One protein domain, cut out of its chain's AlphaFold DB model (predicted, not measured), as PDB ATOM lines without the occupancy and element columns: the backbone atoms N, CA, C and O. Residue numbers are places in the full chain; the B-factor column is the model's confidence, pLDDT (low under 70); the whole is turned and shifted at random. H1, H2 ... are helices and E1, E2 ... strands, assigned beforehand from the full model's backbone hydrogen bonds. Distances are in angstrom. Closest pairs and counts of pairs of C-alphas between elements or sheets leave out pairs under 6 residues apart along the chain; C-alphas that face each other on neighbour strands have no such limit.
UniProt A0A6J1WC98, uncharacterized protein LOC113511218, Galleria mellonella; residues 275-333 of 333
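Overview. This is residues 275 to 333 of the 333 residues of the protein "uncharacterized protein LOC113511218" of Galleria mellonella (UniProt A0A6J1WC98). A small head, the three-stranded sheet E1, E2, E3, has one long helix, H1, as an arm pointing away from it, and the arm makes much of the length. Of 59 printed residues, under half are in named elements, three strands then a helix; the class is mixed. The sheet, order E1 - E2 - E3, is a meander, each strand the antiparallel neighbour of the one before. The whole is extended, with a radius of gyration of the C-alphas of 17.0 A and spans of 50 by 20 by 13 A.

Arrangement. Start at residues 275 to 276, paired parallel with residues 290 to 291 of E1, residues 289 to 292. E2, residues 295 to 299, forms a hairpin with E1; N 290 and O 297, 2.8 A apart, are within hydrogen-bond range. E3, residues 305 to 307, forms a hairpin with E2; look for N 298 and O 306, 2.7 A. H1, residues 315 to 331, is not on the sheet; its every O i to N i+4 pair is within range.

Along the chain. Find C-alpha 289 at (215.144, 224.413, 146.809), where E1 begins; E2 runs 13.0 A. From C-alpha 315 at (235.311, 219.648, 133.505), H1 runs 24.6 A.

Size, cuts and confidence. The printed part has no cut and no long link. The farthest C-alphas, Asp 302 and His 331, are 50.4 A apart. Residues 275 to 283, among others, have pLDDT under 70.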
ATOM      1  N   LEU A 275     219.956 226.375 148.734       62.41
ATOM      2  CA  LEU A 275     220.899 225.731 149.649       62.41
ATOM      3  C   LEU A 275     221.690 224.636 148.928       62.41
ATOM      4  O   LEU A 275     221.146 223.908 148.104       62.41
ATOM      5  N   SER A 276     222.961 224.453 149.269       59.00
ATOM      6  CA  SER A 276     223.649 223.205 148.926       59.00
ATOM      7  C   SER A 276     223.129 222.098 149.836       59.00
ATOM      8  O   SER A 276     222.981 222.299 151.046       59.00
ATOM      9  N   LEU A 277     222.821 220.939 149.259       64.88
ATOM     10  CA  LEU A 277     222.371 219.772 150.008       64.88
ATOM     11  C   LEU A 277     223.497 219.291 150.938       64.88
ATOM     12  O   LEU A 277     224.441 218.637 150.505       64.88
ATOM     13  N   LYS A 278     223.422 219.642 152.231       60.59
ATOM     14  CA  LYS A 278     224.264 219.018 153.257       60.59
ATOM     15  C   LYS A 278     223.711 217.621 153.507       60.59
ATOM     16  O   LYS A 278     222.556 217.477 153.903       60.59
ATOM     17  N   LYS A 279     224.539 216.614 153.247       55.41
ATOM     18  CA  LYS A 279     224.203 215.183 153.254       55.41
ATOM     19  C   LYS A 279     223.766 214.644 154.631       55.41
ATOM     20  O   LYS A 279     223.336 213.499 154.709       55.41
ATOM     21  N   ASP A 280     223.828 215.482 155.669       54.66
ATOM     22  CA  ASP A 280     223.689 215.101 157.079       54.66
ATOM     23  C   ASP A 280     222.305 215.383 157.697       54.66
ATOM     24  O   ASP A 280     222.091 215.047 158.856       54.66
ATOM     25  N   ASN A 281     221.350 215.978 156.964       54.84
ATOM     26  CA  ASN A 281     219.991 216.209 157.476       54.84
ATOM     27  C   ASN A 281     218.962 215.312 156.781       54.84
ATOM     28  O   ASN A 281     218.672 215.470 155.595       54.84
ATOM     29  N   ASP A 282     218.364 214.411 157.558       55.59
ATOM     30  CA  ASP A 282     217.474 213.341 157.090       55.59
ATOM     31  C   ASP A 282     216.109 213.810 156.568       55.59
ATOM     32  O   ASP A 282     215.358 213.018 156.001       55.59
ATOM     33  N   LYS A 283     215.788 215.103 156.692       67.94
ATOM     34  CA  LYS A 283     214.597 215.716 156.093       67.94
ATOM     35  C   LYS A 283     214.957 217.093 155.550       67.94
ATOM     36  O   LYS A 283     215.573 217.912 156.235       67.94
ATOM     37  N   CYS A 284     214.586 217.350 154.300       78.44
ATOM     38  CA  CYS A 284     214.732 218.673 153.710       78.44
ATOM     39  C   CYS A 284     213.654 219.619 154.256       78.44
ATOM     40  O   CYS A 284     212.600 219.179 154.712       78.44
ATOM     41  N   ILE A 285     213.897 220.928 154.199       78.75
ATOM     42  CA  ILE A 285     212.910 221.919 154.639       78.75
ATOM     43  C   ILE A 285     211.779 221.956 153.604       78.75
ATOM     44  O   ILE A 285     212.064 222.337 152.460       78.75
ATOM     45  N   PRO A 286     210.519 221.624 153.960       75.81
ATOM     46  CA  PRO A 286     209.418 221.560 153.009       75.81
ATOM     47  C   PRO A 286     209.330 222.777 152.100       75.81
ATOM     48  O   PRO A 286     209.465 223.929 152.520       75.81
ATOM     49  N   PHE A 287     209.119 222.502 150.819       67.19
ATOM     50  CA  PHE A 287     209.090 223.471 149.729       67.19
ATOM     51  C   PHE A 287     210.414 224.182 149.417       67.19
ATOM     52  O   PHE A 287     210.420 224.972 148.473       67.19
ATOM     53  N   SER A 288     211.513 223.945 150.133       74.06
ATOM     54  CA  SER A 288     212.812 224.577 149.845       74.06
ATOM     55  C   SER A 288     213.476 224.012 148.590       74.06
ATOM     56  O   SER A 288     213.146 222.916 148.132       74.06
ATOM     57  N   VAL A 289     214.404 224.784 148.020       74.06
ATOM     58  CA  VAL A 289     215.144 224.413 146.809       74.06
ATOM     59  C   VAL A 289     216.611 224.215 147.161       74.06
ATOM     60  O   VAL A 289     217.221 225.070 147.799       74.06
ATOM     61  N   TYR A 290     217.164 223.096 146.716       77.62
ATOM     62  CA  TYR A 290     218.546 222.714 146.937       77.62
ATOM     63  C   TYR A 290     219.274 222.505 145.612       77.62
ATOM     64  O   TYR A 290     218.649 222.197 144.596       77.62
ATOM     65  N   ASN A 291     220.594 222.632 145.631       73.94
ATOM     66  CA  ASN A 291     221.461 222.150 144.564       73.94
ATOM     67  C   ASN A 291     222.159 220.868 145.025       73.94
ATOM     68  O   ASN A 291     222.711 220.826 146.129       73.94
ATOM     69  N   ASP A 292     222.130 219.861 144.161       75.69
ATOM     70  CA  ASP A 292     222.914 218.634 144.263       75.69
ATOM     71  C   ASP A 292     223.699 218.484 142.955       75.69
ATOM     72  O   ASP A 292     223.128 218.176 141.904       75.69
ATOM     73  N   ASP A 293     224.986 218.833 143.003       76.38
ATOM     74  CA  ASP A 293     225.832 219.017 141.819       76.38
ATOM     75  C   ASP A 293     225.169 219.976 140.796       76.38
ATOM     76  O   ASP A 293     224.830 221.118 141.124       76.38
ATOM     77  N   CYS A 294     224.929 219.532 139.561       75.31
ATOM     78  CA  CYS A 294     224.268 220.313 138.516       75.31
ATOM     79  C   CYS A 294     222.728 220.241 138.566       75.31
ATOM     80  O   CYS A 294     222.038 220.886 137.758       75.31
ATOM     81  N   ASN A 295     222.175 219.426 139.469       76.25
ATOM     82  CA  ASN A 295     220.749 219.178 139.582       76.25
ATOM     83  C   ASN A 295     220.088 220.099 140.607       76.25
ATOM     84  O   ASN A 295     220.604 220.349 141.694       76.25
ATOM     85  N   LYS A 296     218.893 220.588 140.257       78.19
ATOM     86  CA  LYS A 296     218.042 221.354 141.173       78.19
ATOM     87  C   LYS A 296     217.079 220.404 141.864       78.19
ATOM     88  O   LYS A 296     216.332 219.696 141.189       78.19
ATOM     89  N   CYS A 297     217.079 220.423 143.185       79.19
ATOM     90  CA  CYS A 297     216.254 219.595 144.044       79.19
ATOM     91  C   CYS A 297     215.190 220.421 144.757       79.19
ATOM     92  O   CYS A 297     215.439 221.533 145.204       79.19
ATOM     93  N   TYR A 298     213.995 219.865 144.881       78.31
ATOM     94  CA  TYR A 298     212.828 220.506 145.461       78.31
ATOM     95  C   TYR A 298     212.322 219.628 146.590       78.31
ATOM     96  O   TYR A 298     211.968 218.463 146.376       78.31
ATOM     97  N   CYS A 299     212.298 220.192 147.788       75.44
ATOM     98  CA  CYS A 299     211.752 219.521 148.947       75.44
ATOM     99  C   CYS A 299     210.227 219.526 148.888       75.44
ATOM    100  O   CYS A 299     209.615 220.582 148.709       75.44
ATOM    101  N   GLN A 300     209.620 218.358 149.020       78.31
ATOM    102  CA  GLN A 300     208.173 218.208 149.055       78.31
ATOM    103  C   GLN A 300     207.631 218.485 150.469       78.31
ATOM    104  O   GLN A 300     208.385 218.718 151.413       78.31
ATOM    105  N   ASP A 301     206.311 218.501 150.603       75.94
ATOM    106  CA  ASP A 301     205.607 218.640 151.881       75.94
ATOM    107  C   ASP A 301     205.886 217.480 152.850       75.94
ATOM    108  O   ASP A 301     206.023 217.702 154.048       75.94
ATOM    109  N   ASP A 302     206.055 216.270 152.315       73.62
ATOM    110  CA  ASP A 302     206.428 215.050 153.045       73.62
ATOM    111  C   ASP A 302     207.919 214.973 153.442       73.62
ATOM    112  O   ASP A 302     208.368 213.962 153.982       73.62
ATOM    113  N   GLY A 303     208.704 216.025 153.182       73.75
ATOM    114  CA  GLY A 303     210.130 216.073 153.514       73.75
ATOM    115  C   GLY A 303     211.033 215.280 152.564       73.75
ATOM    116  O   GLY A 303     212.231 215.160 152.830       73.75
ATOM    117  N   THR A 304     210.502 214.762 151.446       77.12
ATOM    118  CA  THR A 304     211.305 214.092 150.412       77.12
ATOM    119  C   THR A 304     211.896 215.079 149.407       77.12
ATOM    120  O   THR A 304     211.269 216.067 149.020       77.12
ATOM    121  N   LEU A 305     213.114 214.805 148.929       76.75
ATOM    122  CA  LEU A 305     213.746 215.584 147.861       76.75
ATOM    123  C   LEU A 305     213.435 214.998 146.491       76.75
ATOM    124  O   LEU A 305     213.564 213.797 146.251       76.75
ATOM    125  N   ARG A 306     213.080 215.878 145.558       74.94
ATOM    126  CA  ARG A 306     212.917 215.541 144.145       74.94
ATOM    127  C   ARG A 306     213.828 216.414 143.308       74.94
ATOM    128  O   ARG A 306     213.692 217.631 143.336       74.94
ATOM    129  N   CYS A 307     214.738 215.803 142.564       72.75
ATOM    130  CA  CYS A 307     215.745 216.512 141.783       72.75
ATOM    131  C   CYS A 307     215.487 216.424 140.282       72.75
ATOM    132  O   CYS A 307     214.884 215.464 139.797       72.75
ATOM    133  N   THR A 308     215.973 217.419 139.535       69.50
ATOM    134  CA  THR A 308     216.139 217.285 138.085       69.50
ATOM    135  C   THR A 308     217.060 216.100 137.776       69.50
ATOM    136  O   THR A 308     217.849 215.688 138.621       69.50
ATOM    137  N   GLN A 309     216.956 215.541 136.570       67.62
ATOM    138  CA  GLN A 309     217.731 214.367 136.142       67.62
ATOM    139  C   GLN A 309     218.701 214.736 135.018       67.62
ATOM    140  O   GLN A 309     218.662 214.182 133.919       67.62
ATOM    141  N   LYS A 310     219.534 215.746 135.261       66.81
ATOM    142  CA  LYS A 310     220.609 216.131 134.350       66.81
ATOM    143  C   LYS A 310     221.805 215.219 134.589       66.81
ATOM    144  O   LYS A 310     222.157 214.942 135.734       66.81
ATOM    145  N   ILE A 311     222.440 214.808 133.497       71.50
ATOM    146  CA  ILE A 311     223.780 214.230 133.546       71.50
ATOM    147  C   ILE A 311     224.728 215.377 133.890       71.50
ATOM    148  O   ILE A 311     224.854 216.328 133.115       71.50
ATOM    149  N   CYS A 312     225.347 215.307 135.063       75.06
ATOM    150  CA  CYS A 312     226.354 216.271 135.472       75.06
ATOM    151  C   CYS A 312     227.694 215.861 134.872       75.06
ATOM    152  O   CYS A 312     228.123 214.717 134.996       75.06
ATOM    153  N   LEU A 313     228.307 216.790 134.145       75.50
ATOM    154  CA  LEU A 313     229.572 216.560 133.465       75.50
ATOM    155  C   LEU A 313     230.690 217.155 134.303       75.50
ATOM    156  O   LEU A 313     230.605 218.313 134.717       75.50
ATOM    157  N   ASN A 314     231.769 216.400 134.476       75.81
ATOM    158  CA  ASN A 314     232.997 216.979 134.994       75.81
ATOM    159  C   ASN A 314     233.655 217.888 133.937       75.81
ATOM    160  O   ASN A 314     233.289 217.897 132.755       75.81
ATOM    161  N   TYR A 315     234.655 218.661 134.363       67.25
ATOM    162  CA  TYR A 315     235.311 219.648 133.505       67.25
ATOM    163  C   TYR A 315     235.883 219.041 132.212       67.25
ATOM    164  O   TYR A 315     235.703 219.593 131.124       67.25
ATOM    165  N   VAL A 316     236.509 217.865 132.304       77.56
ATOM    166  CA  VAL A 316     237.116 217.172 131.157       77.56
ATOM    167  C   VAL A 316     236.050 216.735 130.149       77.56
ATOM    168  O   VAL A 316     236.180 216.988 128.947       77.56
ATOM    169  N   GLN A 317     234.960 216.131 130.626       73.81
ATOM    170  CA  GLN A 317     233.829 215.708 129.795       73.81
ATOM    171  C   GLN A 317     233.159 216.904 129.106       73.81
ATOM    172  O   GLN A 317     232.876 216.852 127.904       73.81
ATOM    173  N   PHE A 318     232.962 218.004 129.838       74.81
ATOM    174  CA  PHE A 318     232.417 219.243 129.291       74.81
ATOM    175  C   PHE A 318     233.286 219.793 128.154       74.81
ATOM    176  O   PHE A 318     232.766 220.122 127.085       74.81
ATOM    177  N   LEU A 319     234.610 219.848 128.335       75.19
ATOM    178  CA  LEU A 319     235.526 220.320 127.294       75.19
ATOM    179  C   LEU A 319     235.480 219.444 126.036       75.19
ATOM    180  O   LEU A 319     235.474 219.980 124.924       75.19
ATOM    181  N   LYS A 320     235.411 218.116 126.192       82.75
ATOM    182  CA  LYS A 320     235.304 217.176 125.064       82.75
ATOM    183  C   LYS A 320     234.026 217.424 124.257       82.75
ATOM    184  O   LYS A 320     234.083 217.536 123.032       82.75
ATOM    185  N   LEU A 321     232.891 217.591 124.937       73.00
ATOM    186  CA  LEU A 321     231.611 217.893 124.290       73.00
ATOM    187  C   LEU A 321     231.596 219.281 123.642       73.00
ATOM    188  O   LEU A 321     231.125 219.415 122.514       73.00
ATOM    189  N   LYS A 322     232.165 220.299 124.297       76.38
ATOM    190  CA  LYS A 322     232.273 221.655 123.738       76.38
ATOM    191  C   LYS A 322     233.092 221.669 122.445       76.38
ATOM    192  O   LYS A 322     232.657 222.269 121.467       76.38
ATOM    193  N   LYS A 323     234.240 220.978 122.415       82.94
ATOM    194  CA  LYS A 323     235.065 220.836 121.201       82.94
ATOM    195  C   LYS A 323     234.295 220.149 120.072       82.94
ATOM    196  O   LYS A 323     234.317 220.635 118.946       82.94
ATOM    197  N   ARG A 324     233.574 219.064 120.377       75.19
ATOM    198  CA  ARG A 324     232.746 218.354 119.390       75.19
ATOM    199  C   ARG A 324     231.619 219.234 118.845       75.19
ATOM    200  O   ARG A 324     231.401 219.240 117.642       75.19
ATOM    201  N   ARG A 325     230.949 220.014 119.698       73.50
ATOM    202  CA  ARG A 325     229.898 220.949 119.265       73.50
ATOM    203  C   ARG A 325     230.439 222.011 118.308       73.50
ATOM    204  O   ARG A 325     229.875 222.192 117.243       73.50
ATOM    205  N   LEU A 326     231.565 222.642 118.655       79.44
ATOM    206  CA  LEU A 326     232.229 223.629 117.792       79.44
ATOM    207  C   LEU A 326     232.653 223.028 116.444       79.44
ATOM    208  O   LEU A 326     232.568 223.691 115.415       79.44
ATOM    209  N   TYR A 327     233.101 221.770 116.443       78.94
ATOM    210  CA  TYR A 327     233.416 221.046 115.215       78.94
ATOM    211  C   TYR A 327     232.174 220.865 114.329       78.94
ATOM    212  O   TYR A 327     232.238 221.193 113.146       78.94
ATOM    213  N   LEU A 328     231.052 220.409 114.899       71.88
ATOM    214  CA  LEU A 328     229.787 220.216 114.178       71.88
ATOM    215  C   LEU A 328     229.228 221.539 113.637       71.88
ATOM    216  O   LEU A 328     228.936 221.630 112.449       71.88
ATOM    217  N   GLU A 329     229.205 222.594 114.462       69.88
ATOM    218  CA  GLU A 329     228.784 223.948 114.062       69.88
ATOM    219  C   GLU A 329     229.621 224.476 112.884       69.88
ATOM    220  O   GLU A 329     229.076 225.028 111.930       69.88
ATOM    221  N   LYS A 330     230.945 224.255 112.906       76.25
ATOM    222  CA  LYS A 330     231.847 224.648 111.812       76.25
ATOM    223  C   LYS A 330     231.576 223.885 110.506       76.25
ATOM    224  O   LYS A 330     231.879 224.412 109.441       76.25
ATOM    225  N   HIS A 331     231.046 222.663 110.583       75.88
ATOM    226  CA  HIS A 331     230.832 221.783 109.424       75.88
ATOM    227  C   HIS A 331     229.348 221.646 109.043       75.88
ATOM    228  O   HIS A 331     229.023 220.849 108.167       75.88
ATOM    229  N   GLY A 332     228.462 222.438 109.659       51.00
ATOM    230  CA  GLY A 332     227.043 222.515 109.305       51.00
ATOM    231  C   GLY A 332     226.227 221.256 109.615       51.00
ATOM    232  O   GLY A 332     225.266 220.986 108.897       51.00
ATOM    233  N   LEU A 333     226.618 220.491 110.642       40.09
ATOM    234  CA  LEU A 333     225.957 219.248 111.073       40.09
ATOM    235  C   LEU A 333     225.123 219.421 112.344       40.09
ATOM    236  O   LEU A 333     225.587 220.130 113.269       40.09
TER     237      LEU A 333